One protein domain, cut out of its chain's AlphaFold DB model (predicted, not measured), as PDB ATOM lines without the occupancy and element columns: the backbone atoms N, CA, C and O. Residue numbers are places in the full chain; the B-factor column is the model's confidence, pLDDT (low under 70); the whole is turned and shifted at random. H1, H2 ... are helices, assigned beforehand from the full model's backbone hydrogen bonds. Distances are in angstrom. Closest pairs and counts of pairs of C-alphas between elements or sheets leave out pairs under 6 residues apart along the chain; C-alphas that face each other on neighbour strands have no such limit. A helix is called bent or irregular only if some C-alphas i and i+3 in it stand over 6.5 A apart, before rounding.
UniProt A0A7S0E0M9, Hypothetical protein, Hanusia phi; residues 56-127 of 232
ATOM      1  N   LYS A  56     104.047  76.760 144.878       86.00
ATOM      2  CA  LYS A  56     105.425  76.920 144.401       86.00
ATOM      3  C   LYS A  56     105.500  76.870 142.872       86.00
ATOM      4  O   LYS A  56     106.191  77.692 142.279       86.00
ATOM      5  N   GLU A  57     104.782  75.939 142.249       78.94
ATOM      6  CA  GLU A  57     104.698  75.821 140.788       78.94
ATOM      7  C   GLU A  57     103.955  77.011 140.187       78.94
ATOM      8  O   GLU A  57     104.469  77.623 139.261       78.94
ATOM      9  N   LEU A  58     102.828  77.420 140.779       75.81
ATOM     10  CA  LEU A  58     102.118  78.644 140.401       75.81
ATOM     11  C   LEU A  58     103.036  79.862 140.449       75.81
ATOM     12  O   LEU A  58     103.035  80.661 139.520       75.81
ATOM     13  N   LYS A  59     103.859  79.988 141.496       77.06
ATOM     14  CA  LYS A  59     104.848  81.063 141.593       77.06
ATOM     15  C   LYS A  59     105.887  80.975 140.479       77.06
ATOM     16  O   LYS A  59     106.213  82.000 139.900       77.06
ATOM     17  N   SER A  60     106.391  79.784 140.161       81.38
ATOM     18  CA  SER A  60     107.349  79.596 139.064       81.38
ATOM     19  C   SER A  60     106.740  79.952 137.709       81.38
ATOM     20  O   SER A  60     107.347  80.704 136.960       81.38
ATOM     21  N   MET A  61     105.528  79.474 137.423       73.00
ATOM     22  CA  MET A  61     104.810  79.776 136.184       73.00
ATOM     23  C   MET A  61     104.482  81.265 136.082       73.00
ATOM     24  O   MET A  61     104.629  81.856 135.022       73.00
ATOM     25  N   ALA A  62     104.078  81.895 137.189       74.06
ATOM     26  CA  ALA A  62     103.849  83.334 137.230       74.06
ATOM     27  C   ALA A  62     105.149  84.115 137.001       74.06
ATOM     28  O   ALA A  62     105.127  85.111 136.294       74.06
ATOM     29  N   MET A  63     106.281  83.661 137.547       79.50
ATOM     30  CA  MET A  63     107.593  84.282 137.320       79.50
ATOM     31  C   MET A  63     108.057  84.124 135.871       79.50
ATOM     32  O   MET A  63     108.580  85.075 135.304       79.50
ATOM     33  N   GLU A  64     107.845  82.957 135.267       79.31
ATOM     34  CA  GLU A  64     108.147  82.699 133.856       79.31
ATOM     35  C   GLU A  64     107.264  83.541 132.930       79.31
ATOM     36  O   GLU A  64     107.756  84.156 131.990       79.31
ATOM     37  N   PHE A  65     105.966  83.620 133.229       77.31
ATOM     38  CA  PHE A  65     104.999  84.333 132.404       77.31
ATOM     39  C   PHE A  65     105.103  85.855 132.539       77.31
ATOM     40  O   PHE A  65     105.004  86.579 131.552       77.31
ATOM     41  N   LEU A  66     105.260  86.357 133.766       80.00
ATOM     42  CA  LEU A  66     105.283  87.794 134.042       80.00
ATOM     43  C   LEU A  66     106.677  88.393 133.878       80.00
ATOM     44  O   LEU A  66     106.773  89.604 133.717       80.00
ATOM     45  N   ALA A  67     107.730  87.569 133.949       82.81
ATOM     46  CA  ALA A  67     109.135  87.976 133.947       82.81
ATOM     47  C   ALA A  67     109.494  89.060 134.992       82.81
ATOM     48  O   ALA A  67     110.577  89.637 134.935       82.81
ATOM     49  N   ASP A  68     108.615  89.314 135.968       82.19
ATOM     50  CA  ASP A  68     108.752  90.373 136.964       82.19
ATOM     51  C   ASP A  68     108.468  89.824 138.370       82.19
ATOM     52  O   ASP A  68     107.352  89.423 138.722       82.19
ATOM     53  N   LYS A  69     109.524  89.802 139.188       84.38
ATOM     54  CA  LYS A  69     109.494  89.289 140.559       84.38
ATOM     55  C   LYS A  69     108.661  90.157 141.496       84.38
ATOM     56  O   LYS A  69     108.048  89.608 142.414       84.38
ATOM     57  N   GLU A  70     108.637  91.467 141.276       83.75
ATOM     58  CA  GLU A  70     107.908  92.410 142.119       83.75
ATOM     59  C   GLU A  70     106.403  92.222 141.926       83.75
ATOM     60  O   GLU A  70     105.662  92.055 142.900       83.75
ATOM     61  N   VAL A  71     105.954  92.095 140.674       81.75
ATOM     62  CA  VAL A  71     104.540  91.827 140.364       81.75
ATOM     63  C   VAL A  71     104.069  90.516 140.974       81.75
ATOM     64  O   VAL A  71     102.987  90.463 141.560       81.75
ATOM     65  N   VAL A  72     104.879  89.460 140.888       80.12
ATOM     66  CA  VAL A  72     104.531  88.163 141.476       80.12
ATOM     67  C   VAL A  72     104.381  88.262 142.993       80.12
ATOM     68  O   VAL A  72     103.433  87.699 143.538       80.12
ATOM     69  N   SER A  73     105.269  88.984 143.689       84.12
ATOM     70  CA  SER A  73     105.112  89.194 145.135       84.12
ATOM     71  C   SER A  73     103.838  89.959 145.479       84.12
ATOM     72  O   SER A  73     103.092  89.519 146.351       84.12
ATOM     73  N   VAL A  74     103.535  91.035 144.750       86.06
ATOM     74  CA  VAL A  74     102.340  91.851 144.996       86.06
ATOM     75  C   VAL A  74     101.059  91.049 144.741       86.06
ATOM     76  O   VAL A  74     100.128  91.087 145.545       86.06
ATOM     77  N   LEU A  75     101.008  90.269 143.655       81.50
ATOM     78  CA  LEU A  75      99.871  89.391 143.365       81.50
ATOM     79  C   LEU A  75      99.706  88.299 144.426       81.50
ATOM     80  O   LEU A  75      98.580  87.945 144.772       81.50
ATOM     81  N   GLN A  76     100.812  87.773 144.957       82.12
ATOM     82  CA  GLN A  76     100.784  86.762 146.007       82.12
ATOM     83  C   GLN A  76     100.228  87.325 147.329       82.12
ATOM     84  O   GLN A  76      99.469  86.629 148.004       82.12
ATOM     85  N   GLU A  77     100.553  88.572 147.678       89.12
ATOM     86  CA  GLU A  77     100.002  89.264 148.853       89.12
ATOM     87  C   GLU A  77      98.496  89.531 148.732       89.12
ATOM     88  O   GLU A  77      97.757  89.380 149.704       89.12
ATOM     89  N   GLU A  78      98.022  89.893 147.537       88.44
ATOM     90  CA  GLU A  78      96.604  90.196 147.302       88.44
ATOM     91  C   GLU A  78      95.762  88.946 146.977       88.44
ATOM     92  O   GLU A  78      94.529  89.015 146.961       88.44
ATOM     93  N   LEU A  79      96.386  87.777 146.782       83.75
ATOM     94  CA  LEU A  79      95.705  86.520 146.450       83.75
ATOM     95  C   LEU A  79      94.567  86.153 147.428       83.75
ATOM     96  O   LEU A  79      93.489  85.775 146.960       83.75
ATOM     97  N   PRO A  80      94.716  86.288 148.763       84.88
ATOM     98  CA  PRO A  80      93.628  86.002 149.699       84.88
ATOM     99  C   PRO A  80      92.415  86.919 149.502       84.88
ATOM    100  O   PRO A  80      91.275  86.475 149.649       84.88
ATOM    101  N   VAL A  81      92.649  88.186 149.141       87.75
ATOM    102  CA  VAL A  81      91.587  89.156 148.846       87.75
ATOM    103  C   VAL A  81      90.883  88.755 147.556       87.75
ATOM    104  O   VAL A  81      89.662  88.645 147.552       87.75
ATOM    105  N   VAL A  82      91.638  88.439 146.501       83.31
ATOM    106  CA  VAL A  82      91.089  87.957 145.224       83.31
ATOM    107  C   VAL A  82      90.201  86.728 145.440       83.31
ATOM    108  O   VAL A  82      89.056  86.715 145.000       83.31
ATOM    109  N   ILE A  83      90.677  85.726 146.185       78.31
ATOM    110  CA  ILE A  83      89.906  84.509 146.490       78.31
ATOM    111  C   ILE A  83      88.629  84.842 147.271       78.31
ATOM    112  O   ILE A  83      87.563  84.300 146.969       78.31
ATOM    113  N   LYS A  84      88.716  85.724 148.274       87.56
ATOM    114  CA  LYS A  84      87.556  86.155 149.064       87.56
ATOM    115  C   LYS A  84      86.497  86.809 148.177       87.56
ATOM    116  O   LYS A  84      85.322  86.487 148.315       87.56
ATOM    117  N   GLU A  85      86.907  87.679 147.263       88.94
ATOM    118  CA  GLU A  85      85.997  88.405 146.377       88.94
ATOM    119  C   GLU A  85      85.375  87.504 145.298       88.94
ATOM    120  O   GLU A  85      84.178  87.608 145.024       88.94
ATOM    121  N   ILE A  86      86.140  86.546 144.758       79.38
ATOM    122  CA  ILE A  86      85.612  85.514 143.848       79.38
ATOM    123  C   ILE A  86      84.536  84.681 144.556       79.38
ATOM    124  O   ILE A  86      83.474  84.434 143.989       79.38
ATOM    125  N   ARG A  87      84.758  84.289 145.820       77.12
ATOM    126  CA  ARG A  87      83.753  83.556 146.617       77.12
ATOM    127  C   ARG A  87      82.487  84.368 146.882       77.12
ATOM    128  O   ARG A  87      81.427  83.782 147.061       77.12
ATOM    129  N   GLN A  88      82.594  85.694 146.906       89.44
ATOM    130  CA  GLN A  88      81.450  86.601 147.022       89.44
ATOM    131  C   GLN A  88      80.734  86.832 145.682       89.44
ATOM    132  O   GLN A  88      79.789  87.614 145.627       89.44
ATOM    133  N   GLY A  89      81.171  86.175 144.602       86.38
ATOM    134  CA  GLY A  89      80.583  86.318 143.272       86.38
ATOM    135  C   GLY A  89      80.893  87.659 142.610       86.38
ATOM    136  O   GLY A  89      80.203  88.045 141.665       86.38
ATOM    137  N   LYS A  90      81.905  88.402 143.087       89.06
ATOM    138  CA  LYS A  90      82.300  89.648 142.426       89.06
ATOM    139  C   LYS A  90      82.936  89.352 141.074       89.06
ATOM    140  O   LYS A  90      83.641  88.360 140.891       89.06
ATOM    141  N   LYS A  91      82.690  90.248 140.119       87.69
ATOM    142  CA  LYS A  91      83.217  90.113 138.763       87.69
ATOM    143  C   LYS A  91      84.735  90.286 138.748       87.69
ATOM    144  O   LYS A  91      85.278  91.122 139.472       87.69
ATOM    145  N   LEU A  92      85.414  89.513 137.903       84.12
ATOM    146  CA  LEU A  92      86.873  89.462 137.869       84.12
ATOM    147  C   LEU A  92      87.506  90.822 137.531       84.12
ATOM    148  O   LEU A  92      88.511  91.174 138.143       84.12
ATOM    149  N   ALA A  93      86.921  91.626 136.636       87.00
ATOM    150  CA  ALA A  93      87.445  92.958 136.334       87.00
ATOM    151  C   ALA A  93      87.294  93.902 137.528       87.00
ATOM    152  O   ALA A  93      88.213  94.662 137.808       87.00
ATOM    153  N   SER A  94      86.198  93.818 138.292       90.62
ATOM    154  CA  SER A  94      86.058  94.591 139.535       90.62
ATOM    155  C   SER A  94      87.127  94.213 140.563       90.62
ATOM    156  O   SER A  94      87.653  95.084 141.250       90.62
ATOM    157  N   ILE A  95      87.476  92.927 140.648       89.25
ATOM    158  CA  ILE A  95      88.538  92.441 141.536       89.25
ATOM    159  C   ILE A  95      89.907  92.943 141.068       89.25
ATOM    160  O   ILE A  95      90.703  93.400 141.882       89.25
ATOM    161  N   VAL A  96      90.179  92.913 139.764       88.38
ATOM    162  CA  VAL A  96      91.443  93.411 139.209       88.38
ATOM    163  C   VAL A  96      91.572  94.924 139.390       88.38
ATOM    164  O   VAL A  96      92.617  95.386 139.834       88.38
ATOM    165  N   GLU A  97      90.516  95.701 139.142       91.94
ATOM    166  CA  GLU A  97      90.516  97.147 139.409       91.94
ATOM    167  C   GLU A  97      90.687  97.448 140.909       91.94
ATOM    168  O   GLU A  97      91.400  98.385 141.266       91.94
ATOM    169  N   LEU A  98      90.128  96.621 141.805       93.06
ATOM    170  CA  LEU A  98      90.363  96.723 143.252       93.06
ATOM    171  C   LEU A  98      91.843  96.493 143.606       93.06
ATOM    172  O   LEU A  98      92.408  97.254 144.395       93.06
ATOM    173  N   VAL A  99      92.484  95.478 143.017       91.00
ATOM    174  CA  VAL A  99      93.917  95.196 143.216       91.00
ATOM    175  C   VAL A  99      94.776  96.346 142.677       91.00
ATOM    176  O   VAL A  99      95.660  96.831 143.382       91.00
ATOM    177  N   ILE A 100      94.473  96.859 141.480       92.06
ATOM    178  CA  ILE A 100      95.172  98.010 140.883       92.06
ATOM    179  C   ILE A 100      94.982  99.273 141.738       92.06
ATOM    180  O   ILE A 100      95.922 100.049 141.905       92.06
ATOM    181  N   SER A 101      93.796  99.479 142.316       94.12
ATOM    182  CA  SER A 101      93.523 100.617 143.201       94.12
ATOM    183  C   SER A 101      94.347 100.569 144.488       94.12
ATOM    184  O   SER A 101      94.730 101.620 144.995       94.12
ATOM    185  N   LYS A 102      94.609  99.377 145.033       94.12
ATOM    186  CA  LYS A 102      95.461  99.198 146.221       94.12
ATOM    187  C   LYS A 102      96.952  99.279 145.911       94.12
ATOM    188  O   LYS A 102      97.749  99.604 146.792       94.12
ATOM    189  N   ARG A 103      97.332  98.929 144.684       91.12
ATOM    190  CA  ARG A 103      98.718  98.820 144.223       91.12
ATOM    191  C   ARG A 103      98.863  99.564 142.891       91.12
ATOM    192  O   ARG A 103      98.923  98.932 141.835       91.12
ATOM    193  N   PRO A 104      98.923 100.910 142.918       91.81
ATOM    194  CA  PRO A 104      98.964 101.725 141.701       91.81
ATOM    195  C   PRO A 104     100.203 101.460 140.830       91.81
ATOM    196  O   PRO A 104     100.171 101.732 139.630       91.81
ATOM    197  N   GLU A 105     101.262 100.886 141.402       89.25
ATOM    198  CA  GLU A 105     102.467 100.414 140.704       89.25
ATOM    199  C   GLU A 105     102.135  99.404 139.595       89.25
ATOM    200  O   GLU A 105     102.660  99.498 138.485       89.25
ATOM    201  N   LEU A 106     101.159  98.519 139.836       89.00
ATOM    202  CA  LEU A 106     100.715  97.519 138.863       89.00
ATOM    203  C   LEU A 106     100.068  98.143 137.621       89.00
ATOM    204  O   LEU A 106     100.078  97.534 136.554       89.00
ATOM    205  N   LYS A 107      99.537  99.370 137.715       90.44
ATOM    206  CA  LYS A 107      98.831 100.035 136.606       90.44
ATOM    207  C   LYS A 107      99.720 100.247 135.378       90.44
ATOM    208  O   LYS A 107      99.209 100.298 134.262       90.44
ATOM    209  N   LYS A 108     101.030 100.408 135.584       89.25
ATOM    210  CA  LYS A 108     102.010 100.635 134.510       89.25
ATOM    211  C   LYS A 108     102.622  99.341 133.975       89.25
ATOM    212  O   LYS A 108     103.317  99.385 132.964       89.25
ATOM    213  N   HIS A 109     102.382  98.209 134.632       86.56
ATOM    214  CA  HIS A 109     103.009  96.955 134.253       86.56
ATOM    215  C   HIS A 109     102.417  96.417 132.942       86.56
ATOM    216  O   HIS A 109     101.195  96.405 132.759       86.56
ATOM    217  N   GLN A 110     103.275  95.938 132.033       80.94
ATOM    218  CA  GLN A 110     102.866  95.495 130.693       80.94
ATOM    219  C   GLN A 110     101.802  94.396 130.739       80.94
ATOM    220  O   GLN A 110     100.842  94.446 129.977       80.94
ATOM    221  N   PHE A 111     101.910  93.462 131.688       78.88
ATOM    222  CA  PHE A 111     100.890  92.431 131.892       78.88
ATOM    223  C   PHE A 111      99.510  93.023 132.201       78.88
ATOM    224  O   PHE A 111      98.520  92.607 131.614       78.88
ATOM    225  N   VAL A 112      99.424  94.019 133.086       82.81
ATOM    226  CA  VAL A 112      98.134  94.614 133.467       82.81
ATOM    227  C   VAL A 112      97.508  95.346 132.286       82.81
ATOM    228  O   VAL A 112      96.308  95.220 132.048       82.81
ATOM    229  N   ILE A 113      98.326  96.052 131.503       84.19
ATOM    230  CA  ILE A 113      97.897  96.702 130.259       84.19
ATOM    231  C   ILE A 113      97.390  95.653 129.258       84.19
ATOM    232  O   ILE A 113      96.334  95.845 128.656       84.19
ATOM    233  N   PHE A 114      98.102  94.531 129.129       83.06
ATOM    234  CA  PHE A 114      97.772  93.442 128.214       83.06
ATOM    235  C   PHE A 114      96.492  92.685 128.599       83.06
ATOM    236  O   PHE A 114      95.672  92.402 127.728       83.06
ATOM    237  N   ILE A 115      96.268  92.374 129.883       78.62
ATOM    238  CA  ILE A 115      95.091  91.586 130.295       78.62
ATOM    239  C   ILE A 115      93.806  92.406 130.370       78.62
ATOM    240  O   ILE A 115      92.718  91.835 130.338       78.62
ATOM    241  N   ARG A 116      93.887  93.735 130.499       82.00
ATOM    242  CA  ARG A 116      92.704  94.577 130.734       82.00
ATOM    243  C   ARG A 116      91.623  94.429 129.647       82.00
ATOM    244  O   ARG A 116      90.462  94.238 130.018       82.00
ATOM    245  N   PRO A 117      91.952  94.433 128.338       79.94
ATOM    246  CA  PRO A 117      90.973  94.170 127.280       79.94
ATOM    247  C   PRO A 117      90.396  92.748 127.343       79.94
ATOM    248  O   PRO A 117      89.221  92.528 127.033       79.94
ATOM    249  N   PHE A 118      91.207  91.776 127.776       78.81
ATOM    250  CA  PHE A 118      90.779  90.386 127.910       78.81
ATOM    251  C   PHE A 118      89.778  90.211 129.052       78.81
ATOM    252  O   PHE A 118      88.753  89.570 128.860       78.81
ATOM    253  N   LEU A 119      90.007  90.839 130.208       78.56
ATOM    254  CA  LEU A 119      89.091  90.775 131.351       78.56
ATOM    255  C   LEU A 119      87.704  91.327 131.008       78.56
ATOM    256  O   LEU A 119      86.699  90.698 131.326       78.56
ATOM    257  N   GLN A 120      87.645  92.447 130.285       76.94
ATOM    258  CA  GLN A 120      86.377  93.004 129.802       76.94
ATOM    259  C   GLN A 120      85.654  92.049 128.840       76.94
ATOM    260  O   GLN A 120      84.426  91.963 128.840       76.94
ATOM    261  N   SER A 121      86.411  91.312 128.025       77.56
ATOM    262  CA  SER A 121      85.867  90.339 127.073       77.56
ATOM    263  C   SER A 121      85.401  89.053 127.766       77.56
ATOM    264  O   SER A 121      84.318  88.550 127.468       77.56
ATOM    265  N   ALA A 122      86.174  88.553 128.731       72.81
ATOM    266  CA  ALA A 122      85.858  87.372 129.527       72.81
ATOM    267  C   ALA A 122      84.604  87.580 130.385       72.81
ATOM    268  O   ALA A 122      83.784  86.673 130.500       72.81
ATOM    269  N   GLU A 123      84.398  88.781 130.933       71.06
ATOM    270  CA  GLU A 123      83.167  89.109 131.658       71.06
ATOM    271  C   GLU A 123      81.928  89.055 130.772       71.06
ATOM    272  O   GLU A 123      80.898  88.533 131.195       71.06
ATOM    273  N   ARG A 124      82.025  89.555 129.535       72.31
ATOM    274  CA  ARG A 124      80.926  89.438 128.570       72.31
ATOM    275  C   ARG A 124      80.641  87.973 128.264       72.31
ATOM    276  O   ARG A 124      79.487  87.569 128.276       72.31
ATOM    277  N   PHE A 125      81.683  87.174 128.053       65.62
ATOM    278  CA  PHE A 125      81.546  85.749 127.758       65.62
ATOM    279  C   PHE A 125      80.920  84.950 128.914       65.62
ATOM    280  O   PHE A 125      79.969  84.204 128.701       65.62
ATOM    281  N   MET A 126      81.404  85.138 130.143       65.44
ATOM    282  CA  MET A 126      80.849  84.485 131.336       65.44
ATOM    283  C   MET A 126      79.416  84.949 131.617       65.44
ATOM    284  O   MET A 126      78.574  84.131 131.981       65.44
ATOM    285  N   GLY A 127      79.120  86.236 131.395       61.81
ATOM    286  CA  GLY A 127      77.758  86.768 131.451       61.81
ATOM    287  C   GLY A 127      76.828  86.058 130.468       61.81
ATOM    288  O   GLY A 127      75.773  85.588 130.875       61.81
TER     289      GLY A 127
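Overview. This is residues 56 to 127 of the 232 residues of the protein "Hypothetical protein" of Hanusia phi (UniProt A0A7S0E0M9). Three helical pieces stand side by side in an open arch, H2b, H3 and H5, with H3 in the middle and H2b and H5 apart from each other. At one end of this arch H1 and H2a meet at a steep angle and make a corner, and little H4 sits between H3 and H5 along the chain, near H2a. You will find 72 printed residues with five named helices, H1 to H5 in order along the chain, and no named strand; the class is all helix. The whole is compact and rounded, with a radius of gyration of the C-alphas of 12.3 A and spans of 32 by 24 by 23 A.

Arrangement. Start at H2, residues 69 to 87, assigned as one helix by its hydrogen bonds but bent: C-alphas 77 and 80 are 7.2 A apart. Its arms, H2a of residues 69 to 77 and H2b of residues 80 to 87, stand at a steep tilt of 57 degrees. H3, residues 92 to 102, makes a helical hairpin with H2b, opposite ways at a shallow tilt of 27 degrees; their closest C-alphas are those of Val 82 and Ile 95, 6.3 A apart. H5, residues 110 to 127, touches H3 with residues 116 to 123 alone, opposite ways at a shallow tilt of 34 degrees, only just short of steep; the closest C-alphas are those of Ala 93 and Leu 119, 5.7 A apart. H1, residues 56 to 66, touches H2a, opposite ways at a steep tilt of 50 degrees, with the C-alphas of Met 63 and Lys 69 closest at 6.3 A. H4, residues 104 to 108, is close to H3 but not clearly touching; the C-alphas of Ile 100 and Leu 106 are closest, 5.9 A apart. In H1, H2a, H2b and H3 every O i to N i+4 pair is within hydrogen-bond range, in H5 12 of 14, and in H4 0 of 1, beside 2 of 2 O i to N i+3 pairs.

Along the chain. Find C-alpha 56 at (105.425, 76.920, 144.401); from there H1 runs 15.0 A to C-alpha 66. H2a covers 12.6 A and H2b 10.6 A. Look for C-alpha 92 at (86.873, 89.462, 137.869), where H3 begins its 15.4 A; H4 spans 7.9 A. H5 runs 26.6 A to C-alpha 127 at (77.758, 86.768, 131.451), with a kink of 33 degrees near residue 117, and is only just irregular, C-alphas 114 and 117 being 6.9 A apart.

Size, cuts and confidence. The two C-alphas farthest apart, those of Lys 69 and Gly 127, are 33.1 A from each other. The printed part has no cut, and its four links are tight. Read the B-factor column for a mean pLDDT of the printed part of 82.9; the model's confidence is under 70 at residues 125 to 127.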